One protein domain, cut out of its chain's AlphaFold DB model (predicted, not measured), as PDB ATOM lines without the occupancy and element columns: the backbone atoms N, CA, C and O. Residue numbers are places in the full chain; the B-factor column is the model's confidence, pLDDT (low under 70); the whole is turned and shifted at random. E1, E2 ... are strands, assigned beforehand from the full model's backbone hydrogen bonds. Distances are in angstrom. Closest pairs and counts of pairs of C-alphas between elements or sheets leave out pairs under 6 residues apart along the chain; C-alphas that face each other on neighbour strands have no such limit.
ATOM      1  N   ASP A 427      -5.871 -18.919 -38.697       86.88
ATOM      2  CA  ASP A 427      -6.252 -20.033 -37.831       86.88
ATOM      3  C   ASP A 427      -5.065 -20.985 -37.616       86.88
ATOM      4  O   ASP A 427      -4.499 -21.532 -38.562       86.88
ATOM      5  N   LEU A 428      -4.665 -21.186 -36.362       82.75
ATOM      6  CA  LEU A 428      -3.586 -22.102 -36.003       82.75
ATOM      7  C   LEU A 428      -3.925 -23.551 -36.337       82.75
ATOM      8  O   LEU A 428      -3.012 -24.314 -36.641       82.75
ATOM      9  N   THR A 429      -5.205 -23.929 -36.311       82.81
ATOM     10  CA  THR A 429      -5.626 -25.312 -36.594       82.81
ATOM     11  C   THR A 429      -5.256 -25.749 -38.006       82.81
ATOM     12  O   THR A 429      -5.011 -26.928 -38.226       82.81
ATOM     13  N   SER A 430      -5.143 -24.804 -38.941       84.19
ATOM     14  CA  SER A 430      -4.828 -25.051 -40.348       84.19
ATOM     15  C   SER A 430      -3.528 -24.375 -40.795       84.19
ATOM     16  O   SER A 430      -3.320 -24.126 -41.985       84.19
ATOM     17  N   ILE A 431      -2.631 -24.051 -39.854       79.88
ATOM     18  CA  ILE A 431      -1.355 -23.376 -40.150       79.88
ATOM     19  C   ILE A 431      -0.420 -24.231 -41.018       79.88
ATOM     20  O   ILE A 431       0.413 -23.691 -41.744       79.88
ATOM     21  N   VAL A 432      -0.566 -25.557 -40.961       77.00
ATOM     22  CA  VAL A 432       0.135 -26.496 -41.837       77.00
ATOM     23  C   VAL A 432      -0.759 -26.759 -43.052       77.00
ATOM     24  O   VAL A 432      -1.857 -27.286 -42.886       77.00
ATOM     25  N   PRO A 433      -0.336 -26.396 -44.277       71.06
ATOM     26  CA  PRO A 433      -1.134 -26.659 -45.469       71.06
ATOM     27  C   PRO A 433      -1.531 -28.139 -45.578       71.06
ATOM     28  O   PRO A 433      -0.667 -29.010 -45.618       71.06
ATOM     29  N   GLY A 434      -2.835 -28.412 -45.658       73.31
ATOM     30  CA  GLY A 434      -3.380 -29.763 -45.841       73.31
ATOM     31  C   GLY A 434      -3.533 -30.606 -44.568       73.31
ATOM     32  O   GLY A 434      -4.117 -31.680 -44.654       73.31
ATOM     33  N   GLU A 435      -3.082 -30.122 -43.409       79.31
ATOM     34  CA  GLU A 435      -3.166 -30.828 -42.125       79.31
ATOM     35  C   GLU A 435      -3.967 -30.006 -41.110       79.31
ATOM     36  O   GLU A 435      -3.805 -28.788 -41.007       79.31
ATOM     37  N   GLU A 436      -4.827 -30.675 -40.342       82.69
ATOM     38  CA  GLU A 436      -5.639 -30.050 -39.293       82.69
ATOM     39  C   GLU A 436      -5.137 -30.475 -37.907       82.69
ATOM     40  O   GLU A 436      -5.041 -31.666 -37.602       82.69
ATOM     41  N   ILE A 437      -4.855 -29.504 -37.039       79.94
ATOM     42  CA  ILE A 437      -4.478 -29.739 -35.642       79.94
ATOM     43  C   ILE A 437      -5.756 -29.929 -34.813       79.94
ATOM     44  O   ILE A 437      -6.473 -28.966 -34.551       79.94
ATOM     45  N   LYS A 438      -6.034 -31.170 -34.390       79.50
ATOM     46  CA  LYS A 438      -7.314 -31.557 -33.759       79.50
ATOM     47  C   LYS A 438      -7.353 -31.442 -32.229       79.50
ATOM     48  O   LYS A 438      -8.438 -31.321 -31.672       79.50
ATOM     49  N   ASP A 439      -6.195 -31.398 -31.566       78.12
ATOM     50  CA  ASP A 439      -6.080 -31.466 -30.098       78.12
ATOM     51  C   ASP A 439      -5.417 -30.208 -29.503       78.12
ATOM     52  O   ASP A 439      -4.310 -30.252 -28.960       78.12
ATOM     53  N   ILE A 440      -6.083 -29.053 -29.619       69.94
ATOM     54  CA  ILE A 440      -5.621 -27.795 -29.009       69.94
ATOM     55  C   ILE A 440      -6.308 -27.610 -27.644       69.94
ATOM     56  O   ILE A 440      -7.536 -27.600 -27.600       69.94
ATOM     57  N   PRO A 441      -5.567 -27.432 -26.530       67.94
ATOM     58  CA  PRO A 441      -6.178 -27.194 -25.221       67.94
ATOM     59  C   PRO A 441      -7.066 -25.939 -25.210       67.94
ATOM     60  O   PRO A 441      -6.670 -24.911 -25.755       67.94
ATOM     61  N   ASP A 442      -8.208 -25.986 -24.512       67.81
ATOM     62  CA  ASP A 442      -9.281 -24.966 -24.552       67.81
ATOM     63  C   ASP A 442      -8.833 -23.509 -24.329       67.81
ATOM     64  O   ASP A 442      -9.457 -22.567 -24.828       67.81
ATOM     65  N   ASN A 443      -7.745 -23.312 -23.582       66.62
ATOM     66  CA  ASN A 443      -7.224 -21.994 -23.212       66.62
ATOM     67  C   ASN A 443      -6.096 -21.492 -24.126       66.62
ATOM     68  O   ASN A 443      -5.582 -20.391 -23.916       66.62
ATOM     69  N   ILE A 444      -5.687 -22.278 -25.124       68.19
ATOM     70  CA  ILE A 444      -4.694 -21.852 -26.105       68.19
ATOM     71  C   ILE A 444      -5.412 -21.096 -27.225       68.19
ATOM     72  O   ILE A 444      -6.309 -21.644 -27.868       68.19
ATOM     73  N   PRO A 445      -5.052 -19.828 -27.484       71.00
ATOM     74  CA  PRO A 445      -5.622 -19.111 -28.611       71.00
ATOM     75  C   PRO A 445      -5.255 -19.768 -29.933       71.00
ATOM     76  O   PRO A 445      -4.087 -20.048 -30.179       71.00
ATOM     77  N   THR A 446      -6.254 -19.928 -30.796       77.06
ATOM     78  CA  THR A 446      -6.101 -20.458 -32.155       77.06
ATOM     79  C   THR A 446      -6.086 -19.371 -33.225       77.06
ATOM     80  O   THR A 446      -5.899 -19.676 -34.392       77.06
ATOM     81  N   GLU A 447      -6.272 -18.103 -32.859       85.00
ATOM     82  CA  GLU A 447      -6.424 -16.994 -33.806       85.00
ATOM     83  C   GLU A 447      -5.183 -16.085 -33.753       85.00
ATOM     84  O   GLU A 447      -4.897 -15.448 -32.736       85.00
ATOM     85  N   ILE A 448      -4.421 -16.015 -34.850       81.12
ATOM     86  CA  ILE A 448      -3.309 -15.069 -35.004       81.12
ATOM     87  C   ILE A 448      -3.851 -13.776 -35.628       81.12
ATOM     88  O   ILE A 448      -4.220 -13.747 -36.803       81.12
ATOM     89  N   GLU A 449      -3.861 -12.688 -34.859       79.75
ATOM     90  CA  GLU A 449      -4.346 -11.374 -35.314       79.75
ATOM     91  C   GLU A 449      -3.271 -10.566 -36.061       79.75
ATOM     92  O   GLU A 449      -3.587  -9.644 -36.814       79.75
ATOM     93  N   SER A 450      -1.991 -10.888 -35.850       81.06
ATOM     94  CA  SER A 450      -0.865 -10.204 -36.484       81.06
ATOM     95  C   SER A 450       0.275 -11.170 -36.785       81.06
ATOM     96  O   SER A 450       0.764 -11.875 -35.901       81.06
ATOM     97  N   ALA A 451       0.723 -11.165 -38.038       84.62
ATOM     98  CA  ALA A 451       1.896 -11.893 -38.492       84.62
ATOM     99  C   ALA A 451       2.725 -11.019 -39.437       84.62
ATOM    100  O   ALA A 451       2.202 -10.145 -40.126       84.62
ATOM    101  N   SER A 452       4.022 -11.280 -39.470       86.06
ATOM    102  CA  SER A 452       5.032 -10.618 -40.282       86.06
ATOM    103  C   SER A 452       5.952 -11.669 -40.887       86.06
ATOM    104  O   SER A 452       6.232 -12.694 -40.265       86.06
ATOM    105  N   ILE A 453       6.403 -11.425 -42.108       84.25
ATOM    106  CA  ILE A 453       7.287 -12.313 -42.861       84.25
ATOM    107  C   ILE A 453       8.416 -11.458 -43.430       84.25
ATOM    108  O   ILE A 453       8.195 -10.324 -43.844       84.25
ATOM    109  N   MET A 454       9.628 -11.990 -43.469       82.69
ATOM    110  CA  MET A 454      10.771 -11.378 -44.127       82.69
ATOM    111  C   MET A 454      11.535 -12.455 -44.894       82.69
ATOM    112  O   MET A 454      11.897 -13.491 -44.346       82.69
ATOM    113  N   LEU A 455      11.772 -12.209 -46.176       78.62
ATOM    114  CA  LEU A 455      12.460 -13.110 -47.091       78.62
ATOM    115  C   LEU A 455      13.605 -12.345 -47.756       78.62
ATOM    116  O   LEU A 455      13.437 -11.221 -48.225       78.62
ATOM    117  N   SER A 456      14.773 -12.960 -47.853       74.19
ATOM    118  CA  SER A 456      15.879 -12.469 -48.675       74.19
ATOM    119  C   SER A 456      16.416 -13.599 -49.551       74.19
ATOM    120  O   SER A 456      15.976 -14.747 -49.453       74.19
ATOM    121  N   GLY A 457      17.397 -13.295 -50.405       67.88
ATOM    122  CA  GLY A 457      18.115 -14.333 -51.148       67.88
ATOM    123  C   GLY A 457      18.834 -15.344 -50.238       67.88
ATOM    124  O   GLY A 457      19.049 -16.481 -50.654       67.88
ATOM    125  N   SER A 458      19.157 -14.963 -48.995       73.88
ATOM    126  CA  SER A 458      19.916 -15.774 -48.030       73.88
ATOM    127  C   SER A 458      19.136 -16.212 -46.795       73.88
ATOM    128  O   SER A 458      19.523 -17.217 -46.212       73.88
ATOM    129  N   ASP A 459      18.048 -15.539 -46.418       76.12
ATOM    130  CA  ASP A 459      17.394 -15.727 -45.121       76.12
ATOM    131  C   ASP A 459      15.862 -15.766 -45.209       76.12
ATOM    132  O   ASP A 459      15.241 -15.124 -46.062       76.12
ATOM    133  N   PHE A 460      15.267 -16.502 -44.274       79.12
ATOM    134  CA  PHE A 460      13.850 -16.505 -43.934       79.12
ATOM    135  C   PHE A 460      13.682 -15.987 -42.511       79.12
ATOM    136  O   PHE A 460      14.428 -16.393 -41.617       79.12
ATOM    137  N   ALA A 461      12.669 -15.165 -42.274       78.88
ATOM    138  CA  ALA A 461      12.169 -14.886 -40.943       78.88
ATOM    139  C   ALA A 461      10.647 -14.727 -40.940       78.88
ATOM    140  O   ALA A 461      10.051 -14.226 -41.892       78.88
ATOM    141  N   MET A 462      10.017 -15.119 -39.842       81.38
ATOM    142  CA  MET A 462       8.596 -14.928 -39.592       81.38
ATOM    143  C   MET A 462       8.407 -14.563 -38.130       81.38
ATOM    144  O   MET A 462       9.066 -15.125 -37.259       81.38
ATOM    145  N   GLY A 463       7.494 -13.644 -37.849       81.62
ATOM    146  CA  GLY A 463       7.098 -13.343 -36.484       81.62
ATOM    147  C   GLY A 463       5.619 -13.043 -36.374       81.62
ATOM    148  O   GLY A 463       5.004 -12.601 -37.337       81.62
ATOM    149  N   GLY A 464       5.035 -13.268 -35.207       80.75
ATOM    150  CA  GLY A 464       3.618 -13.029 -34.984       80.75
ATOM    151  C   GLY A 464       3.279 -12.828 -33.520       80.75
ATOM    152  O   GLY A 464       4.053 -13.173 -32.621       80.75
ATOM    153  N   VAL A 465       2.102 -12.251 -33.302       77.69
ATOM    154  CA  VAL A 465       1.502 -12.099 -31.981       77.69
ATOM    155  C   VAL A 465       0.174 -12.833 -31.981       77.69
ATOM    156  O   VAL A 465      -0.706 -12.557 -32.796       77.69
ATOM    157  N   ILE A 466       0.039 -13.754 -31.037       76.50
ATOM    158  CA  ILE A 466      -1.190 -14.482 -30.770       76.50
ATOM    159  C   ILE A 466      -1.757 -13.897 -29.486       76.50
ATOM    160  O   ILE A 466      -1.099 -13.914 -28.441       76.50
ATOM    161  N   LYS A 467      -2.963 -13.342 -29.564       73.44
ATOM    162  CA  LYS A 467      -3.650 -12.800 -28.398       73.44
ATOM    163  C   LYS A 467      -4.630 -13.842 -27.886       73.44
ATOM    164  O   LYS A 467      -5.400 -14.414 -28.648       73.44
ATOM    165  N   ALA A 468      -4.578 -14.102 -26.591       70.12
ATOM    166  CA  ALA A 468      -5.485 -15.035 -25.965       70.12
ATOM    167  C   ALA A 468      -6.891 -14.465 -25.798       70.12
ATOM    168  O   ALA A 468      -7.092 -13.246 -25.750       70.12
ATOM    169  N   LYS A 469      -7.866 -15.371 -25.679       70.19
ATOM    170  CA  LYS A 469      -9.245 -14.999 -25.369       70.19
ATOM    171  C   LYS A 469      -9.290 -14.352 -23.978       70.19
ATOM    172  O   LYS A 469      -8.688 -14.891 -23.049       70.19
ATOM    173  N   PRO A 470      -9.994 -13.221 -23.814       69.75
ATOM    174  CA  PRO A 470     -10.172 -12.620 -22.501       69.75
ATOM    175  C   PRO A 470     -10.966 -13.570 -21.603       69.75
ATOM    176  O   PRO A 470     -11.940 -14.185 -22.043       69.75
ATOM    177  N   VAL A 471     -10.562 -13.674 -20.341       78.38
ATOM    178  CA  VAL A 471     -11.238 -14.519 -19.353       78.38
ATOM    179  C   VAL A 471     -12.170 -13.642 -18.533       78.38
ATOM    180  O   VAL A 471     -11.826 -12.522 -18.164       78.38
ATOM    181  N   THR A 472     -13.390 -14.113 -18.291       80.31
ATOM    182  CA  THR A 472     -14.350 -13.348 -17.489       80.31
ATOM    183  C   THR A 472     -14.022 -13.529 -16.005       80.31
ATOM    184  O   THR A 472     -13.897 -14.677 -15.574       80.31
ATOM    185  N   PRO A 473     -13.936 -12.448 -15.204       79.69
ATOM    186  CA  PRO A 473     -13.738 -12.549 -13.761       79.69
ATOM    187  C   PRO A 473     -14.759 -13.490 -13.112       79.69
ATOM    188  O   PRO A 473     -15.969 -13.334 -13.300       79.69
ATOM    189  N   GLY A 474     -14.273 -14.472 -12.353       81.88
ATOM    190  CA  GLY A 474     -15.093 -15.457 -11.644       81.88
ATOM    191  C   GLY A 474     -15.308 -15.113 -10.168       81.88
ATOM    192  O   GLY A 474     -14.974 -14.021  -9.703       81.88
ATOM    193  N   SER A 475     -15.847 -16.072  -9.410       84.12
ATOM    194  CA  SER A 475     -15.871 -16.034  -7.936       84.12
ATOM    195  C   SER A 475     -14.480 -16.235  -7.319       84.12
ATOM    196  O   SER A 475     -14.226 -15.799  -6.202       84.12
ATOM    197  N   ILE A 476     -13.556 -16.833  -8.072       84.94
ATOM    198  CA  ILE A 476     -12.139 -16.999  -7.730       84.94
ATOM    199  C   ILE A 476     -11.258 -16.415  -8.847       84.94
ATOM    200  O   ILE A 476     -11.737 -16.333  -9.987       84.94
ATOM    201  N   PRO A 477      -9.999 -16.022  -8.555       84.56
ATOM    202  CA  PRO A 477      -9.068 -15.559  -9.578       84.56
ATOM    203  C   PRO A 477      -8.924 -16.569 -10.720       84.56
ATOM    204  O   PRO A 477      -8.803 -17.769 -10.471       84.56
ATOM    205  N   GLN A 478      -8.960 -16.086 -11.959       84.75
ATOM    206  CA  GLN A 478      -8.922 -16.924 -13.156       84.75
ATOM    207  C   GLN A 478      -7.543 -16.830 -13.813       84.75
ATOM    208  O   GLN A 478      -7.166 -15.742 -14.258       84.75
ATOM    209  N   PRO A 479      -6.767 -17.925 -13.886       82.94
ATOM    210  CA  PRO A 479      -5.530 -17.918 -14.645       82.94
ATOM    211  C   PRO A 479      -5.849 -17.775 -16.130       82.94
ATOM    212  O   PRO A 479      -6.800 -18.369 -16.638       82.94
ATOM    213  N   TYR A 480      -5.033 -17.004 -16.832       81.38
ATOM    214  CA  TYR A 480      -5.153 -16.829 -18.266       81.38
ATOM    215  C   TYR A 480      -3.780 -16.764 -18.916       81.38
ATOM    216  O   TYR A 480      -2.826 -16.221 -18.362       81.38
ATOM    217  N   LEU A 481      -3.680 -17.306 -20.124       79.81
ATOM    218  CA  LEU A 481      -2.629 -16.898 -21.043       79.81
ATOM    219  C   LEU A 481      -3.097 -15.584 -21.661       79.81
ATOM    220  O   LEU A 481      -4.265 -15.489 -21.999       79.81
ATOM    221  N   GLY A 482      -2.251 -14.563 -21.747       80.62
ATOM    222  CA  GLY A 482      -2.586 -13.243 -22.283       80.62
ATOM    223  C   GLY A 482      -2.110 -13.068 -23.720       80.62
ATOM    224  O   GLY A 482      -2.901 -12.786 -24.623       80.62
ATOM    225  N   ARG A 483      -0.806 -13.236 -23.952       82.62
ATOM    226  CA  ARG A 483      -0.190 -13.081 -25.278       82.62
ATOM    227  C   ARG A 483       0.930 -14.084 -25.474       82.62
ATOM    228  O   ARG A 483       1.689 -14.348 -24.551       82.62
ATOM    229  N   ILE A 484       1.077 -14.562 -26.701       83.25
ATOM    230  CA  ILE A 484       2.260 -15.280 -27.161       83.25
ATOM    231  C   ILE A 484       2.883 -14.464 -28.291       83.25
ATOM    232  O   ILE A 484       2.187 -13.989 -29.190       83.25
ATOM    233  N   ARG A 485       4.198 -14.296 -28.249       85.44
ATOM    234  CA  ARG A 485       5.002 -13.712 -29.318       85.44
ATOM    235  C   ARG A 485       5.953 -14.779 -29.820       85.44
ATOM    236  O   ARG A 485       6.624 -15.422 -29.020       85.44
ATOM    237  N   LEU A 486       6.016 -14.948 -31.127       84.19
ATOM    238  CA  LEU A 486       6.930 -15.884 -31.765       84.19
ATOM    239  C   LEU A 486       7.710 -15.139 -32.838       84.19
ATOM    240  O   LEU A 486       7.122 -14.381 -33.604       84.19
ATOM    241  N   PHE A 487       9.010 -15.378 -32.909       84.06
ATOM    242  CA  PHE A 487       9.863 -14.976 -34.013       84.06
ATOM    243  C   PHE A 487      10.808 -16.125 -34.342       84.06
ATOM    244  O   PHE A 487      11.494 -16.647 -33.470       84.06
ATOM    245  N   VAL A 488      10.853 -16.517 -35.605       83.06
ATOM    246  CA  VAL A 488      11.713 -17.581 -36.116       83.06
ATOM    247  C   VAL A 488      12.497 -17.030 -37.294       83.06
ATOM    248  O   VAL A 488      11.938 -16.317 -38.120       83.06
ATOM    249  N   SER A 489      13.783 -17.364 -37.400       82.75
ATOM    250  CA  SER A 489      14.580 -17.058 -38.592       82.75
ATOM    251  C   SER A 489      15.647 -18.112 -38.864       82.75
ATOM    252  O   SER A 489      16.129 -18.758 -37.936       82.75
ATOM    253  N   TYR A 490      16.020 -18.295 -40.128       79.31
ATOM    254  CA  TYR A 490      17.128 -19.157 -40.537       79.31
ATOM    255  C   TYR A 490      17.689 -18.734 -41.897       79.31
ATOM    256  O   TYR A 490      17.000 -18.111 -42.704       79.31
ATOM    257  N   ALA A 491      18.936 -19.116 -42.171       81.25
ATOM    258  CA  ALA A 491      19.557 -18.929 -43.478       81.25
ATOM    259  C   ALA A 491      19.240 -20.106 -44.417       81.25
ATOM    260  O   ALA A 491      19.405 -21.274 -44.049       81.25
ATOM    261  N   TRP A 492      18.830 -19.819 -45.651       71.00
ATOM    262  CA  TRP A 492      18.540 -20.825 -46.670       71.00
ATOM    263  C   TRP A 492      19.745 -21.738 -46.917       71.00
ATOM    264  O   TRP A 492      20.884 -21.284 -47.016       71.00
ATOM    265  N   GLY A 493      19.497 -23.044 -47.039       70.75
ATOM    266  CA  GLY A 493      20.541 -24.035 -47.321       70.75
ATOM    267  C   GLY A 493      21.535 -24.274 -46.175       70.75
ATOM    268  O   GLY A 493      22.415 -25.124 -46.312       70.75
ATOM    269  N   LYS A 494      21.407 -23.584 -45.031       72.44
ATOM    270  CA  LYS A 494      22.238 -23.823 -43.847       72.44
ATOM    271  C   LYS A 494      21.492 -24.678 -42.829       72.44
ATOM    272  O   LYS A 494      20.408 -24.330 -42.383       72.44
ATOM    273  N   LYS A 495      22.128 -25.768 -42.389       60.91
ATOM    274  CA  LYS A 495      21.630 -26.619 -41.288       60.91
ATOM    275  C   LYS A 495      21.868 -26.015 -39.893       60.91
ATOM    276  O   LYS A 495      21.331 -26.524 -38.918       60.91
ATOM    277  N   LYS A 496      22.702 -24.972 -39.788       65.12
ATOM    278  CA  LYS A 496      23.080 -24.291 -38.538       65.12
ATOM    279  C   LYS A 496      23.058 -22.775 -38.750       65.12
ATOM    280  O   LYS A 496      24.034 -22.229 -39.253       65.12
ATOM    281  N   ASP A 497      21.936 -22.132 -38.439       73.56
ATOM    282  CA  ASP A 497      21.768 -20.672 -38.249       73.56
ATOM    283  C   ASP A 497      20.321 -20.346 -37.815       73.56
ATOM    284  O   ASP A 497      19.760 -19.315 -38.177       73.56
ATOM    285  N   PHE A 498      19.662 -21.282 -37.127       81.12
ATOM    286  CA  PHE A 498      18.268 -21.141 -36.731       81.12
ATOM    287  C   PHE A 498      18.180 -20.308 -35.458       81.12
ATOM    288  O   PHE A 498      18.863 -20.597 -34.473       81.12
ATOM    289  N   LYS A 499      17.311 -19.302 -35.466       84.06
ATOM    290  CA  LYS A 499      16.975 -18.496 -34.299       84.06
ATOM    291  C   LYS A 499      15.491 -18.594 -34.012       84.06
ATOM    292  O   LYS A 499      14.677 -18.484 -34.927       84.06
ATOM    293  N   LEU A 500      15.167 -18.729 -32.739       84.69
ATOM    294  CA  LEU A 500      13.814 -18.709 -32.211       84.69
ATOM    295  C   LEU A 500      13.792 -17.735 -31.036       84.69
ATOM    296  O   LEU A 500      14.589 -17.863 -30.117       84.69
ATOM    297  N   SER A 501      12.881 -16.776 -31.068       86.38
ATOM    298  CA  SER A 501      12.511 -15.966 -29.915       86.38
ATOM    299  C   SER A 501      11.042 -16.229 -29.622       86.38
ATOM    300  O   SER A 501      10.183 -16.102 -30.496       86.38
ATOM    301  N   PHE A 502      10.759 -16.662 -28.405       86.75
ATOM    302  CA  PHE A 502       9.422 -16.938 -27.917       86.75
ATOM    303  C   PHE A 502       9.191 -16.092 -26.676       86.75
ATOM    304  O   PHE A 502       9.998 -16.114 -25.759       86.75
ATOM    305  N   GLY A 503       8.095 -15.351 -26.630       87.75
ATOM    306  CA  GLY A 503       7.692 -14.590 -25.458       87.75
ATOM    307  C   GLY A 503       6.270 -14.935 -25.068       87.75
ATOM    308  O   GLY A 503       5.427 -15.154 -25.937       87.75
ATOM    309  N   PHE A 504       5.976 -14.916 -23.778       88.38
ATOM    310  CA  PHE A 504       4.620 -15.068 -23.280       88.38
ATOM    311  C   PHE A 504       4.293 -14.011 -22.230       88.38
ATOM    312  O   PHE A 504       5.153 -13.499 -21.515       88.38
ATOM    313  N   GLU A 505       3.012 -13.700 -22.156       88.88
ATOM    314  CA  GLU A 505       2.370 -12.976 -21.075       88.88
ATOM    315  C   GLU A 505       1.254 -13.885 -20.577       88.88
ATOM    316  O   GLU A 505       0.407 -14.294 -21.369       88.88
ATOM    317  N   ALA A 506       1.266 -14.226 -19.299       88.19
ATOM    318  CA  ALA A 506       0.210 -14.955 -18.612       88.19
ATOM    319  C   ALA A 506      -0.176 -14.170 -17.360       88.19
ATOM    320  O   ALA A 506       0.599 -13.353 -16.871       88.19
ATOM    321  N   GLY A 507      -1.360 -14.399 -16.818       88.12
ATOM    322  CA  GLY A 507      -1.790 -13.679 -15.637       88.12
ATOM    323  C   GLY A 507      -2.884 -14.372 -14.857       88.12
ATOM    324  O   GLY A 507      -3.336 -15.462 -15.198       88.12
ATOM    325  N   LEU A 508      -3.285 -13.716 -13.778       86.81
ATOM    326  CA  LEU A 508      -4.435 -14.063 -12.960       86.81
ATOM    327  C   LEU A 508      -5.381 -12.869 -12.971       86.81
ATOM    328  O   LEU A 508      -5.070 -11.815 -12.409       86.81
ATOM    329  N   GLU A 509      -6.527 -13.044 -13.621       89.38
ATOM    330  CA  GLU A 509      -7.627 -12.091 -13.563       89.38
ATOM    331  C   GLU A 509      -8.246 -12.172 -12.158       89.38
ATOM    332  O   GLU A 509      -8.562 -13.278 -11.701       89.38
ATOM    333  N   PRO A 510      -8.396 -11.057 -11.426       89.31
ATOM    334  CA  PRO A 510      -8.958 -11.082 -10.082       89.31
ATOM    335  C   PRO A 510     -10.411 -11.572 -10.075       89.31
ATOM    336  O   PRO A 510     -11.142 -11.460 -11.058       89.31
ATOM    337  N   SER A 511     -10.857 -12.110  -8.936       89.19
ATOM    338  CA  SER A 511     -12.283 -12.397  -8.755       89.19
ATOM    339  C   SER A 511     -13.094 -11.100  -8.738       89.19
ATOM    340  O   SER A 511     -12.588 -10.036  -8.368       89.19
ATOM    341  N   LYS A 512     -14.389 -11.194  -9.057       88.19
ATOM    342  CA  LYS A 512     -15.311 -10.042  -9.009       88.19
ATOM    343  C   LYS A 512     -15.322  -9.341  -7.646       88.19
ATOM    344  O   LYS A 512     -15.535  -8.137  -7.576       88.19
ATOM    345  N   GLU A 513     -15.076 -10.094  -6.578       87.12
ATOM    346  CA  GLU A 513     -15.103  -9.627  -5.188       87.12
ATOM    347  C   GLU A 513     -13.725  -9.183  -4.665       87.12
ATOM    348  O   GLU A 513     -13.598  -8.748  -3.520       87.12
ATOM    349  N   SER A 514     -12.674  -9.283  -5.484       87.19
ATOM    350  CA  SER A 514     -11.327  -8.875  -5.093       87.19
ATOM    351  C   SER A 514     -11.266  -7.377  -4.777       87.19
ATOM    352  O   SER A 514     -11.776  -6.537  -5.518       87.19
ATOM    353  N   LYS A 515     -10.552  -7.003  -3.712       86.12
ATOM    354  CA  LYS A 515     -10.229  -5.589  -3.433       86.12
ATOM    355  C   LYS A 515      -9.245  -5.003  -4.453       86.12
ATOM    356  O   LYS A 515      -9.178  -3.788  -4.613       86.12
ATOM    357  N   HIS A 516      -8.496  -5.863  -5.141       84.50
ATOM    358  CA  HIS A 516      -7.538  -5.496  -6.176       84.50
ATOM    359  C   HIS A 516      -8.083  -5.930  -7.536       84.50
ATOM    360  O   HIS A 516      -8.157  -7.122  -7.819       84.50
ATOM    361  N   GLN A 517      -8.485  -4.957  -8.354       86.00
ATOM    362  CA  GLN A 517      -9.123  -5.168  -9.663       86.00
ATOM    363  C   GLN A 517      -8.122  -5.141 -10.831       86.00
ATOM    364  O   GLN A 517      -8.519  -5.131 -11.990       86.00
ATOM    365  N   GLN A 518      -6.819  -5.095 -10.539       86.56
ATOM    366  CA  GLN A 518      -5.777  -5.186 -11.557       86.56
ATOM    367  C   GLN A 518      -5.296  -6.638 -11.686       86.56
ATOM    368  O   GLN A 518      -5.026  -7.262 -10.656       86.56
ATOM    369  N   PRO A 519      -5.150  -7.163 -12.914       85.81
ATOM    370  CA  PRO A 519      -4.563  -8.478 -13.139       85.81
ATOM    371  C   PRO A 519      -3.124  -8.566 -12.629       85.81
ATOM    372  O   PRO A 519      -2.330  -7.639 -12.808       85.81
ATOM    373  N   ALA A 520      -2.771  -9.706 -12.033       88.19
ATOM    374  CA  ALA A 520      -1.374 -10.047 -11.780       88.19
ATOM    375  C   ALA A 520      -0.784 -10.655 -13.055       88.19
ATOM    376  O   ALA A 520      -1.368 -11.588 -13.601       88.19
ATOM    377  N   ILE A 521       0.352 -10.139 -13.530       91.25
ATOM    378  CA  ILE A 521       0.921 -10.502 -14.834       91.25
ATOM    379  C   ILE A 521       2.320 -11.098 -14.651       91.25
ATOM    380  O   ILE A 521       3.184 -10.503 -14.009       91.25
ATOM    381  N   LEU A 522       2.541 -12.259 -15.261       89.00
ATOM    382  CA  LEU A 522       3.829 -12.903 -15.468       89.00
ATOM    383  C   LEU A 522       4.209 -12.768 -16.943       89.00
ATOM    384  O   LEU A 522       3.454 -13.162 -17.831       89.00
ATOM    385  N   THR A 523       5.404 -12.254 -17.203       92.06
ATOM    386  CA  THR A 523       5.988 -12.250 -18.547       92.06
ATOM    387  C   THR A 523       7.260 -13.073 -18.543       92.06
ATOM    388  O   THR A 523       7.970 -13.119 -17.538       92.06
ATOM    389  N   GLY A 524       7.531 -13.740 -19.654       89.69
ATOM    390  CA  GLY A 524       8.771 -14.471 -19.848       89.69
ATOM    391  C   GLY A 524       9.137 -14.545 -21.317       89.69
ATOM    392  O   GLY A 524       8.281 -14.415 -22.198       89.69
ATOM    393  N   ASP A 525      10.419 -14.751 -21.570       90.56
ATOM    394  CA  ASP A 525      10.991 -14.879 -22.898       90.56
ATOM    395  C   ASP A 525      12.038 -15.995 -22.941       90.56
ATOM    396  O   ASP A 525      12.676 -16.337 -21.947       90.56
ATOM    397  N   LEU A 526      12.148 -16.608 -24.113       86.00
ATOM    398  CA  LEU A 526      13.112 -17.632 -24.460       86.00
ATOM    399  C   LEU A 526      13.741 -17.233 -25.789       86.00
ATOM    400  O   LEU A 526      13.052 -17.138 -26.805       86.00
ATOM    401  N   GLU A 527      15.057 -17.073 -25.792       87.75
ATOM    402  CA  GLU A 527      15.843 -16.919 -27.008       87.75
ATOM    403  C   GLU A 527      16.701 -18.165 -27.233       87.75
ATOM    404  O   GLU A 527      17.433 -18.616 -26.355       87.75
ATOM    405  N   TYR A 528      16.617 -18.723 -28.434       82.88
ATOM    406  CA  TYR A 528      17.425 -19.840 -28.894       82.88
ATOM    407  C   TYR A 528      18.157 -19.451 -30.173       82.88
ATOM    408  O   TYR A 528      17.575 -18.879 -31.098       82.88
ATOM    409  N   ASN A 529      19.437 -19.805 -30.244       83.50
ATOM    410  CA  ASN A 529      20.276 -19.594 -31.410       83.50
ATOM    411  C   ASN A 529      21.131 -20.838 -31.643       83.50
ATOM    412  O   ASN A 529      21.997 -21.160 -30.840       83.50
ATOM    413  N   SER A 530      20.939 -21.509 -32.776       79.81
ATOM    414  CA  SER A 530      21.644 -22.753 -33.096       79.81
ATOM    415  C   SER A 530      23.134 -22.561 -33.432       79.81
ATOM    416  O   SER A 530      23.774 -23.502 -33.909       79.81
TER     417      SER A 530
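AT A GLANCE: This is residues 427 to 530 of the 532 residues of an uncharacterized protein of Coccidioides immitis (UniProt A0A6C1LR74). One long, narrow, twisted sheet makes the domain, a meander of five strands, each the antiparallel neighbour of the one before; residues 427 to 446, without a named element, lead into its E1 edge. The printed part has 104 residues, all strand in class, with E1 to E5 in the same order along the chain and across the sheet. It is loose, radius of gyration of the C-alphas 17.4 A, spanning 57 by 29 by 19 A.

HOW THE PARTS SIT: Start at edge strand E1, residues 447 to 455, in a hairpin with E2, residues 459 to 467, at 165 degrees; N 452 and O 463 are 2.7 A apart. E3, residues 478 to 491, forms a hairpin with E2 at 172 degrees; look at N 462 and O 488, 2.8 A. E4, residues 499 to 509, forms one with E3 at 172 degrees; see N 485 and O 503, 2.8 A. Edge strand E5, residues 520 to 529, forms one with E4 at 170 degrees; see N 502 and O 526, 2.8 A.

IN THESE COORDINATES: Find C-alpha 447 at (-6.424, -16.994, -33.806); E1 bends by 60 degrees at residue 450. E3 is longest, 41.6 A; E5 ends at C-alpha 529, (20.276, -19.594, -31.410).

THE WHOLE: The farthest C-alphas, Gly 493 and Glu 513, are 57.0 A apart. The printed part has no cut and no long link between strands; pLDDT is under 70 at residues 440 to 444, 457, 470 and 495 to 496.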